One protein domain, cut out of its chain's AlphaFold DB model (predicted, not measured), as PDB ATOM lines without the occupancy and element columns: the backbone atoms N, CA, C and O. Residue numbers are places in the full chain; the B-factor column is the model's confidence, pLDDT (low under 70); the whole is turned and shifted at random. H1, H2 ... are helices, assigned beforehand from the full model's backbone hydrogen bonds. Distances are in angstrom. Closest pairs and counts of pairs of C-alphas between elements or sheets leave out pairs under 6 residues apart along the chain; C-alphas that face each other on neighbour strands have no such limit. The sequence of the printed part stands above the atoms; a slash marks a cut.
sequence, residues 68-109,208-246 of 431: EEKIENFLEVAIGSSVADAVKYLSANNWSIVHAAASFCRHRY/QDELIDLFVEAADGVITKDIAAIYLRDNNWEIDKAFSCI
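What this domain is: This is residues 68 to 109 and 208 to 246 of the 431 residues of the protein "uncharacterized protein LOC108812946" of Raphanus sativus (UniProt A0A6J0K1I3). Two small lobes of three helices each lie one beyond the other along the longest axis, H1, H2 and H3 in one and H4, H5 and H6 in the other. In the first lobe the three helices meet each other in turn, with H2 crossing H1 and H3; in the second, H5 crosses H4 and H6, which come close to each other. The 81 printed residues hold six named helices, H1 to H6 in chain order, and no named strand; the class is all helix. The whole is only just compact, close to loose, with a radius of gyration of the C-alphas of 13.9 A, and its elongated outline spans 37 by 22 by 18 A.

Where its parts are: The longest helix, H3, is residues 97 to 109 and measures 18.3 A from its first C-alpha at (233.255, 173.517, 207.220) to its last. Before it come H1, residues 68 to 77, 14.5 A long and starting with C-alpha 68 at (243.275, 180.051, 207.716), and H2, residues 83 to 92, 14.1 A. After the cut come H4, residues 208 to 218, 15.1 A; H5, residues 225 to 234, 14.2 A; and H6, residues 239 to 246, 10.7 A, whose C-alpha 246 is at (224.932, 161.967, 216.451).

How they stand to each other: H3 touches H2, the closest C-alphas being those of Tyr 89 and Ala 100 at 4.8 A; they run opposite ways at a steep tilt of 69 degrees, only just short of about perpendicular. With residues 97 to 101 alone H3 touches H1, Phe 74 and Ile 97 having the closest C-alphas at 5.8 A; the tilt is steep, 44 degrees, the same way. H1 and H2 touch about perpendicular at 79 degrees, with the C-alphas of Ile 71 and Ala 86 closest at 5.8 A. H1, H2 and H3 are each apart from H4, H5 and H6. H5 touches H6, about perpendicular at 79 degrees, the C-alphas of Tyr 231 and Ala 242 being closest at 5.1 A. H5 also touches H4, only just about perpendicular at 71 degrees, with the C-alphas of Ile 212 and Ala 228 closest at 5.7 A. H4 and H6 are close but not clearly touching, the C-alphas of Phe 215 and Ile 239 being closest at 6.9 A. In H1 to H6 every O i to N i+4 pair is within hydrogen-bond range.

The domain as a whole: The two C-alphas farthest apart, those of Glu 68 and Asn 236, are 39.0 A apart. Residues 110 to 207 are not printed, and C-alphas 109 and 208 are 20.3 A apart across this cut. Of the links that are printed whole, that from H4 to H5 is short and the others are tight. Mean pLDDT of the printed part is 80.4; residues 109 and 220 to 222 are under 70.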
ATOM      1  N   GLU A  68     242.167 181.011 207.821       82.62
ATOM      2  CA  GLU A  68     243.275 180.051 207.716       82.62
ATOM      3  C   GLU A  68     242.998 178.787 208.552       82.62
ATOM      4  O   GLU A  68     243.024 177.687 208.005       82.62
ATOM      5  N   GLU A  69     242.581 178.941 209.813       84.75
ATOM      6  CA  GLU A  69     242.129 177.847 210.692       84.75
ATOM      7  C   GLU A  69     241.001 177.011 210.052       84.75
ATOM      8  O   GLU A  69     241.037 175.782 210.042       84.75
ATOM      9  N   LYS A  70     240.002 177.664 209.439       84.00
ATOM     10  CA  LYS A  70     238.901 176.966 208.745       84.00
ATOM     11  C   LYS A  70     239.343 176.249 207.473       84.00
ATOM     12  O   LYS A  70     238.686 175.287 207.083       84.00
ATOM     13  N   ILE A  71     240.411 176.707 206.822       86.62
ATOM     14  CA  ILE A  71     241.020 176.020 205.677       86.62
ATOM     15  C   ILE A  71     241.787 174.789 206.161       86.62
ATOM     16  O   ILE A  71     241.632 173.733 205.557       86.62
ATOM     17  N   GLU A  72     242.548 174.886 207.253       85.19
ATOM     18  CA  GLU A  72     243.273 173.752 207.844       85.19
ATOM     19  C   GLU A  72     242.306 172.655 208.322       85.19
ATOM     20  O   GLU A  72     242.374 171.532 207.824       85.19
ATOM     21  N   ASN A  73     241.301 173.008 209.130       80.50
ATOM     22  CA  ASN A  73     240.261 172.076 209.590       80.50
ATOM     23  C   ASN A  73     239.434 171.480 208.428       80.50
ATOM     24  O   ASN A  73     238.929 170.363 208.521       80.50
ATOM     25  N   PHE A  74     239.272 172.201 207.309       86.81
ATOM     26  CA  PHE A  74     238.653 171.629 206.109       86.81
ATOM     27  C   PHE A  74     239.581 170.623 205.415       86.81
ATOM     28  O   PHE A  74     239.099 169.607 204.928       86.81
ATOM     29  N   LEU A  75     240.886 170.894 205.327       84.69
ATOM     30  CA  LEU A  75     241.859 170.006 204.675       84.69
ATOM     31  C   LEU A  75     242.071 168.699 205.453       84.69
ATOM     32  O   LEU A  75     242.358 167.679 204.829       84.69
ATOM     33  N   GLU A  76     241.898 168.739 206.776       80.38
ATOM     34  CA  GLU A  76     241.827 167.567 207.654       80.38
ATOM     35  C   GLU A  76     240.600 166.701 207.312       80.38
ATOM     36  O   GLU A  76     240.753 165.576 206.840       80.38
ATOM     37  N   VAL A  77     239.387 167.263 207.415       78.25
ATOM     38  CA  VAL A  77     238.118 166.545 207.160       78.25
ATOM     39  C   VAL A  77     237.956 166.104 205.692       78.25
ATOM     40  O   VAL A  77     237.378 165.058 205.402       78.25
ATOM     41  N   ALA A  78     238.447 166.885 204.727       79.56
ATOM     42  CA  ALA A  78     238.313 166.615 203.296       79.56
ATOM     43  C   ALA A  78     239.602 166.008 202.715       79.56
ATOM     44  O   ALA A  78     240.281 166.629 201.888       79.56
ATOM     45  N   ILE A  79     239.925 164.778 203.132       74.00
ATOM     46  CA  ILE A  79     241.179 164.086 202.795       74.00
ATOM     47  C   ILE A  79     241.466 164.103 201.279       74.00
ATOM     48  O   ILE A  79     240.679 163.675 200.422       74.00
ATOM     49  N   GLY A  80     242.649 164.618 200.932       73.38
ATOM     50  CA  GLY A  80     243.106 164.744 199.548       73.38
ATOM     51  C   GLY A  80     242.387 165.826 198.733       73.38
ATOM     52  O   GLY A  80     242.406 165.759 197.501       73.38
ATOM     53  N   SER A  81     241.726 166.791 199.374       81.00
ATOM     54  CA  SER A  81     241.387 168.085 198.766       81.00
ATOM     55  C   SER A  81     242.631 168.983 198.645       81.00
ATOM     56  O   SER A  81     243.683 168.699 199.221       81.00
ATOM     57  N   SER A  82     242.549 170.055 197.853       85.81
ATOM     58  CA  SER A  82     243.602 171.079 197.777       85.81
ATOM     59  C   SER A  82     243.191 172.356 198.514       85.81
ATOM     60  O   SER A  82     242.003 172.625 198.664       85.81
ATOM     61  N   VAL A  83     244.153 173.208 198.890       84.12
ATOM     62  CA  VAL A  83     243.879 174.546 199.471       84.12
ATOM     63  C   VAL A  83     242.934 175.369 198.575       84.12
ATOM     64  O   VAL A  83     242.071 176.092 199.066       84.12
ATOM     65  N   ALA A  84     243.053 175.226 197.250       83.88
ATOM     66  CA  ALA A  84     242.175 175.894 196.292       83.88
ATOM     67  C   ALA A  84     240.743 175.326 196.304       83.88
ATOM     68  O   ALA A  84     239.787 176.088 196.164       83.88
ATOM     69  N   ASP A  85     240.579 174.015 196.511       83.50
ATOM     70  CA  ASP A  85     239.266 173.400 196.726       83.50
ATOM     71  C   ASP A  85     238.680 173.811 198.078       83.50
ATOM     72  O   ASP A  85     237.514 174.192 198.126       83.50
ATOM     73  N   ALA A  86     239.477 173.823 199.150       85.19
ATOM     74  CA  ALA A  86     239.057 174.270 200.476       85.19
ATOM     75  C   ALA A  86     238.470 175.685 200.428       85.19
ATOM     76  O   ALA A  86     237.305 175.885 200.763       85.19
ATOM     77  N   VAL A  87     239.220 176.654 199.891       86.31
ATOM     78  CA  VAL A  87     238.743 178.034 199.711       86.31
ATOM     79  C   VAL A  87     237.492 178.089 198.824       86.31
ATOM     80  O   VAL A  87     236.551 178.819 199.138       86.31
ATOM     81  N   LYS A  88     237.429 177.304 197.740       89.06
ATOM     82  CA  LYS A  88     236.269 177.238 196.832       89.06
ATOM     83  C   LYS A  88     235.007 176.706 197.525       89.06
ATOM     84  O   LYS A  88     233.954 177.326 197.397       89.06
ATOM     85  N   TYR A  89     235.081 175.586 198.244       84.94
ATOM     86  CA  TYR A  89     233.912 174.988 198.897       84.94
ATOM     87  C   TYR A  89     233.515 175.736 200.173       84.94
ATOM     88  O   TYR A  89     232.318 175.905 200.398       84.94
ATOM     89  N   LEU A  90     234.470 176.261 200.954       87.00
ATOM     90  CA  LEU A  90     234.188 177.127 202.104       87.00
ATOM     91  C   LEU A  90     233.513 178.431 201.666       87.00
ATOM     92  O   LEU A  90     232.449 178.759 202.185       87.00
ATOM     93  N   SER A  91     234.061 179.150 200.680       86.56
ATOM     94  CA  SER A  91     233.457 180.409 200.211       86.56
ATOM     95  C   SER A  91     232.074 180.216 199.578       86.56
ATOM     96  O   SER A  91     231.200 181.056 199.781       86.56
ATOM     97  N   ALA A  92     231.833 179.091 198.896       83.75
ATOM     98  CA  ALA A  92     230.509 178.728 198.382       83.75
ATOM     99  C   ALA A  92     229.489 178.347 199.479       83.75
ATOM    100  O   ALA A  92     228.289 178.377 199.221       83.75
ATOM    101  N   ASN A  93     229.948 178.003 200.687       86.12
ATOM    102  CA  ASN A  93     229.126 177.542 201.812       86.12
ATOM    103  C   ASN A  93     229.255 178.452 203.051       86.12
ATOM    104  O   ASN A  93     229.233 177.978 204.188       86.12
ATOM    105  N   ASN A  94     229.409 179.768 202.849       87.69
ATOM    106  CA  ASN A  94     229.479 180.780 203.918       87.69
ATOM    107  C   ASN A  94     230.534 180.485 205.010       87.69
ATOM    108  O   ASN A  94     230.339 180.811 206.178       87.69
ATOM    109  N   TRP A  95     231.652 179.856 204.632       85.50
ATOM    110  CA  TRP A  95     232.728 179.384 205.517       85.50
ATOM    111  C   TRP A  95     232.288 178.374 206.596       85.50
ATOM    112  O   TRP A  95     232.963 178.206 207.611       85.50
ATOM    113  N   SER A  96     231.186 177.651 206.366       84.62
ATOM    114  CA  SER A  96     230.798 176.488 207.167       84.62
ATOM    115  C   SER A  96     231.544 175.241 206.684       84.62
ATOM    116  O   SER A  96     231.275 174.741 205.590       84.62
ATOM    117  N   ILE A  97     232.454 174.719 207.516       83.19
ATOM    118  CA  ILE A  97     233.255 173.517 207.220       83.19
ATOM    119  C   ILE A  97     232.344 172.326 206.880       83.19
ATOM    120  O   ILE A  97     232.552 171.683 205.859       83.19
ATOM    121  N   VAL A  98     231.282 172.097 207.662       80.31
ATOM    122  CA  VAL A  98     230.333 170.979 207.476       80.31
ATOM    123  C   VAL A  98     229.660 171.017 206.097       80.31
ATOM    124  O   VAL A  98     229.702 170.041 205.351       80.31
ATOM    125  N   HIS A  99     229.080 172.160 205.717       79.19
ATOM    126  CA  HIS A  99     228.392 172.309 204.427       79.19
ATOM    127  C   HIS A  99     229.375 172.266 203.244       79.19
ATOM    128  O   HIS A  99     229.060 171.714 202.186       79.19
ATOM    129  N   ALA A 100     230.586 172.799 203.431       87.19
ATOM    130  CA  ALA A 100     231.662 172.707 202.454       87.19
ATOM    131  C   ALA A 100     232.133 171.256 202.253       87.19
ATOM    132  O   ALA A 100     232.292 170.831 201.110       87.19
ATOM    133  N   ALA A 101     232.331 170.495 203.333       82.88
ATOM    134  CA  ALA A 101     232.782 169.105 203.294       82.88
ATOM    135  C   ALA A 101     231.722 168.202 202.648       82.88
ATOM    136  O   ALA A 101     232.026 167.495 201.689       82.88
ATOM    137  N   ALA A 102     230.454 168.325 203.057       81.31
ATOM    138  CA  ALA A 102     229.337 167.630 202.415       81.31
ATOM    139  C   ALA A 102     229.241 167.957 200.908       81.31
ATOM    140  O   ALA A 102     229.055 167.059 200.084       81.31
ATOM    141  N   SER A 103     229.443 169.227 200.524       81.81
ATOM    142  CA  SER A 103     229.504 169.646 199.115       81.81
ATOM    143  C   SER A 103     230.686 169.025 198.360       81.81
ATOM    144  O   SER A 103     230.525 168.595 197.217       81.81
ATOM    145  N   PHE A 104     231.870 168.973 198.977       85.19
ATOM    146  CA  PHE A 104     233.080 168.393 198.393       85.19
ATOM    147  C   PHE A 104     232.942 166.883 198.184       85.19
ATOM    148  O   PHE A 104     233.177 166.404 197.073       85.19
ATOM    149  N   CYS A 105     232.502 166.150 199.211       78.38
ATOM    150  CA  CYS A 105     232.258 164.712 199.143       78.38
ATOM    151  C   CYS A 105     231.231 164.393 198.053       78.38
ATOM    152  O   CYS A 105     231.519 163.622 197.139       78.38
ATOM    153  N   ARG A 106     230.081 165.079 198.043       80.12
ATOM    154  CA  ARG A 106     229.071 164.909 196.990       80.12
ATOM    155  C   ARG A 106     229.643 165.144 195.589       80.12
ATOM    156  O   ARG A 106     229.441 164.324 194.701       80.12
ATOM    157  N   HIS A 107     230.435 166.202 195.399       76.94
ATOM    158  CA  HIS A 107     231.062 166.498 194.106       76.94
ATOM    159  C   HIS A 107     232.188 165.520 193.710       76.94
ATOM    160  O   HIS A 107     232.504 165.408 192.526       76.94
ATOM    161  N   ARG A 108     232.791 164.806 194.673       73.94
ATOM    162  CA  ARG A 108     233.722 163.689 194.439       73.94
ATOM    163  C   ARG A 108     232.991 162.437 193.950       73.94
ATOM    164  O   ARG A 108     233.473 161.815 193.009       73.94
ATOM    165  N   TYR A 109     231.851 162.084 194.547       59.66
ATOM    166  CA  TYR A 109     231.106 160.865 194.195       59.66
ATOM    167  C   TYR A 109     230.210 161.028 192.951       59.66
ATOM    168  O   TYR A 109     230.104 160.093 192.160       59.66
ATOM    169  N   GLN A 208     225.059 145.374 205.308       81.69
ATOM    170  CA  GLN A 208     225.077 145.970 206.645       81.69
ATOM    171  C   GLN A 208     226.507 146.252 207.125       81.69
ATOM    172  O   GLN A 208     226.768 147.361 207.586       81.69
ATOM    173  N   ASP A 209     227.434 145.305 206.954       81.44
ATOM    174  CA  ASP A 209     228.858 145.503 207.260       81.44
ATOM    175  C   ASP A 209     229.475 146.618 206.386       81.44
ATOM    176  O   ASP A 209     230.210 147.465 206.888       81.44
ATOM    177  N   GLU A 210     229.130 146.687 205.092       84.56
ATOM    178  CA  GLU A 210     229.603 147.749 204.184       84.56
ATOM    179  C   GLU A 210     229.044 149.140 204.558       84.56
ATOM    180  O   GLU A 210     229.770 150.133 204.505       84.56
ATOM    181  N   LEU A 211     227.785 149.221 205.016       81.44
ATOM    182  CA  LEU A 211     227.195 150.456 205.553       81.44
ATOM    183  C   LEU A 211     227.829 150.880 206.887       81.44
ATOM    184  O   LEU A 211     228.028 152.074 207.102       81.44
ATOM    185  N   ILE A 212     228.160 149.930 207.768       83.50
ATOM    186  CA  ILE A 212     228.869 150.186 209.031       83.50
ATOM    187  C   ILE A 212     230.257 150.768 208.754       83.50
ATOM    188  O   ILE A 212     230.619 151.787 209.342       83.50
ATOM    189  N   ASP A 213     231.011 150.169 207.835       82.06
ATOM    190  CA  ASP A 213     232.358 150.625 207.482       82.06
ATOM    191  C   ASP A 213     232.332 152.025 206.856       82.06
ATOM    192  O   ASP A 213     233.092 152.897 207.280       82.06
ATOM    193  N   LEU A 214     231.395 152.276 205.934       82.94
ATOM    194  CA  LEU A 214     231.172 153.595 205.334       82.94
ATOM    195  C   LEU A 214     230.782 154.660 206.376       82.94
ATOM    196  O   LEU A 214     231.178 155.818 206.259       82.94
ATOM    197  N   PHE A 215     230.020 154.282 207.404       82.62
ATOM    198  CA  PHE A 215     229.604 155.183 208.477       82.62
ATOM    199  C   PHE A 215     230.745 155.501 209.455       82.62
ATOM    200  O   PHE A 215     230.876 156.645 209.880       82.62
ATOM    201  N   VAL A 216     231.609 154.527 209.765       82.62
ATOM    202  CA  VAL A 216     232.842 154.744 210.545       82.62
ATOM    203  C   VAL A 216     233.831 155.637 209.795       82.62
ATOM    204  O   VAL A 216     234.411 156.539 210.399       82.62
ATOM    205  N   GLU A 217     234.001 155.422 208.486       83.00
ATOM    206  CA  GLU A 217     234.857 156.256 207.632       83.00
ATOM    207  C   GLU A 217     234.315 157.694 207.541       83.00
ATOM    208  O   GLU A 217     235.062 158.650 207.735       83.00
ATOM    209  N   ALA A 218     233.002 157.868 207.357       76.62
ATOM    210  CA  ALA A 218     232.358 159.184 207.347       76.62
ATOM    211  C   ALA A 218     232.309 159.878 208.729       76.62
ATOM    212  O   ALA A 218     232.086 161.086 208.795       76.62
ATOM    213  N   ALA A 219     232.527 159.137 209.821       74.88
ATOM    214  CA  ALA A 219     232.653 159.650 211.187       74.88
ATOM    215  C   ALA A 219     234.120 159.829 211.639       74.88
ATOM    216  O   ALA A 219     234.371 159.975 212.836       74.88
ATOM    217  N   ASP A 220     235.081 159.781 210.705       67.00
ATOM    218  CA  ASP A 220     236.526 159.967 210.930       67.00
ATOM    219  C   ASP A 220     237.105 159.098 212.069       67.00
ATOM    220  O   ASP A 220     237.963 159.507 212.848       67.00
ATOM    221  N   GLY A 221     236.568 157.884 212.242       62.50
ATOM    222  CA  GLY A 221     236.986 156.967 213.308       62.50
ATOM    223  C   GLY A 221     236.664 157.415 214.744       62.50
ATOM    224  O   GLY A 221     236.984 156.684 215.681       62.50
ATOM    225  N   VAL A 222     235.979 158.552 214.943       67.56
ATOM    226  CA  VAL A 222     235.448 159.004 216.251       67.56
ATOM    227  C   VAL A 222     234.421 158.004 216.808       67.56
ATOM    228  O   VAL A 222     234.175 157.935 218.013       67.56
ATOM    229  N   ILE A 223     233.829 157.208 215.917       74.31
ATOM    230  CA  ILE A 223     232.792 156.215 216.176       74.31
ATOM    231  C   ILE A 223     233.319 154.849 215.731       74.31
ATOM    232  O   ILE A 223     233.762 154.692 214.595       74.31
ATOM    233  N   THR A 224     233.280 153.847 216.613       79.00
ATOM    234  CA  THR A 224     233.682 152.470 216.273       79.00
ATOM    235  C   THR A 224     232.612 151.768 215.434       79.00
ATOM    236  O   THR A 224     231.449 152.175 215.443       79.00
ATOM    237  N   LYS A 225     232.970 150.666 214.756       80.62
ATOM    238  CA  LYS A 225     232.013 149.829 213.997       80.62
ATOM    239  C   LYS A 225     230.804 149.416 214.840       80.62
ATOM    240  O   LYS A 225     229.678 149.421 214.358       80.62
ATOM    241  N   ASP A 226     231.041 149.133 216.114       71.31
ATOM    242  CA  ASP A 226     230.031 148.756 217.101       71.31
ATOM    243  C   ASP A 226     229.009 149.873 217.355       71.31
ATOM    244  O   ASP A 226     227.802 149.636 217.345       71.31
ATOM    245  N   ILE A 227     229.482 151.112 217.520       74.44
ATOM    246  CA  ILE A 227     228.629 152.286 217.753       74.44
ATOM    247  C   ILE A 227     227.937 152.709 216.444       74.44
ATOM    248  O   ILE A 227     226.755 153.050 216.453       74.44
ATOM    249  N   ALA A 228     228.622 152.604 215.302       81.56
ATOM    250  CA  ALA A 228     228.041 152.797 213.973       81.56
ATOM    251  C   ALA A 228     226.880 151.823 213.707       81.56
ATOM    252  O   ALA A 228     225.812 152.237 213.255       81.56
ATOM    253  N   ALA A 229     227.049 150.545 214.057       81.62
ATOM    254  CA  ALA A 229     226.014 149.523 213.937       81.62
ATOM    255  C   ALA A 229     224.783 149.807 214.812       81.62
ATOM    256  O   ALA A 229     223.675 149.444 214.417       81.62
ATOM    257  N   ILE A 230     224.951 150.454 215.972       79.00
ATOM    258  CA  ILE A 230     223.842 150.903 216.827       79.00
ATOM    259  C   ILE A 230     223.096 152.060 216.149       79.00
ATOM    260  O   ILE A 230     221.915 151.918 215.841       79.00
ATOM    261  N   TYR A 231     223.787 153.156 215.816       78.94
ATOM    262  CA  TYR A 231     223.150 154.328 215.200       78.94
ATOM    263  C   TYR A 231     222.452 154.011 213.873       78.94
ATOM    264  O   TYR A 231     221.360 154.524 213.628       78.94
ATOM    265  N   LEU A 232     223.041 153.151 213.034       83.06
ATOM    266  CA  LEU A 232     222.403 152.678 211.806       83.06
ATOM    267  C   LEU A 232     221.163 151.831 212.106       83.06
ATOM    268  O   LEU A 232     220.107 152.092 211.534       83.06
ATOM    269  N   ARG A 233     221.249 150.853 213.017       82.19
ATOM    270  CA  ARG A 233     220.124 149.976 213.385       82.19
ATOM    271  C   ARG A 233     218.928 150.768 213.911       82.19
ATOM    272  O   ARG A 233     217.812 150.534 213.451       82.19
ATOM    273  N   ASP A 234     219.173 151.727 214.799       77.69
ATOM    274  CA  ASP A 234     218.136 152.555 215.424       77.69
ATOM    275  C   ASP A 234     217.510 153.568 214.441       77.69
ATOM    276  O   ASP A 234     216.419 154.084 214.680       77.69
ATOM    277  N   ASN A 235     218.158 153.803 213.293       82.50
ATOM    278  CA  ASN A 235     217.689 154.669 212.207       82.50
ATOM    279  C   ASN A 235     217.323 153.895 210.923       82.50
ATOM    280  O   ASN A 235     217.403 154.440 209.821       82.50
ATOM    281  N   ASN A 236     216.912 152.626 211.037       83.38
ATOM    282  CA  ASN A 236     216.498 151.768 209.913       83.38
ATOM    283  C   ASN A 236     217.549 151.629 208.781       83.38
ATOM    284  O   ASN A 236     217.193 151.381 207.630       83.38
ATOM    285  N   TRP A 237     218.836 151.734 209.117       82.06
ATOM    286  CA  TRP A 237     220.003 151.741 208.220       82.06
ATOM    287  C   TRP A 237     220.130 152.980 207.311       82.06
ATOM    288  O   TRP A 237     220.920 152.981 206.368       82.06
ATOM    289  N   GLU A 238     219.416 154.070 207.611       78.88
ATOM    290  CA  GLU A 238     219.572 155.349 206.911       78.88
ATOM    291  C   GLU A 238     220.721 156.187 207.502       78.88
ATOM    292  O   GLU A 238     220.577 156.825 208.549       78.88
ATOM    293  N   ILE A 239     221.847 156.235 206.779       77.19
ATOM    294  CA  ILE A 239     223.062 157.000 207.121       77.19
ATOM    295  C   ILE A 239     222.749 158.460 207.500       77.19
ATOM    296  O   ILE A 239     223.196 158.923 208.547       77.19
ATOM    297  N   ASP A 240     221.949 159.176 206.700       73.88
ATOM    298  CA  ASP A 240     221.638 160.598 206.936       73.88
ATOM    299  C   ASP A 240     220.914 160.836 208.275       73.88
ATOM    300  O   ASP A 240     221.163 161.831 208.964       73.88
ATOM    301  N   LYS A 241     220.028 159.914 208.678       77.38
ATOM    302  CA  LYS A 241     219.317 159.978 209.964       77.38
ATOM    303  C   LYS A 241     220.241 159.620 211.123       77.38
ATOM    304  O   LYS A 241     220.297 160.360 212.100       77.38
ATOM    305  N   ALA A 242     221.025 158.556 210.970       80.44
ATOM    306  CA  ALA A 242     222.013 158.127 211.954       80.44
ATOM    307  C   ALA A 242     223.054 159.229 212.255       80.44
ATOM    308  O   ALA A 242     223.310 159.524 213.423       80.44
ATOM    309  N   PHE A 243     223.564 159.932 211.234       77.12
ATOM    310  CA  PHE A 243     224.397 161.128 211.428       77.12
ATOM    311  C   PHE A 243     223.632 162.295 212.060       77.12
ATOM    312  O   PHE A 243     224.177 162.984 212.922       77.12
ATOM    313  N   SER A 244     222.368 162.512 211.687       76.62
ATOM    314  CA  SER A 244     221.540 163.559 212.302       76.62
ATOM    315  C   SER A 244     221.331 163.329 213.806       76.62
ATOM    316  O   SER A 244     221.351 164.297 214.563       76.62
ATOM    317  N   CYS A 245     221.199 162.076 214.259       73.88
ATOM    318  CA  CYS A 245     221.150 161.725 215.683       73.88
ATOM    319  C   CYS A 245     222.459 162.072 216.405       73.88
ATOM    320  O   CYS A 245     222.426 162.796 217.397       73.88
ATOM    321  N   ILE A 246     223.612 161.649 215.874       75.25
ATOM    322  CA  ILE A 246     224.932 161.967 216.451       75.25
ATOM    323  C   ILE A 246     225.134 163.483 216.564       75.25
ATOM    324  O   ILE A 246     225.553 163.984 217.605       75.25
TER     325      ILE A 246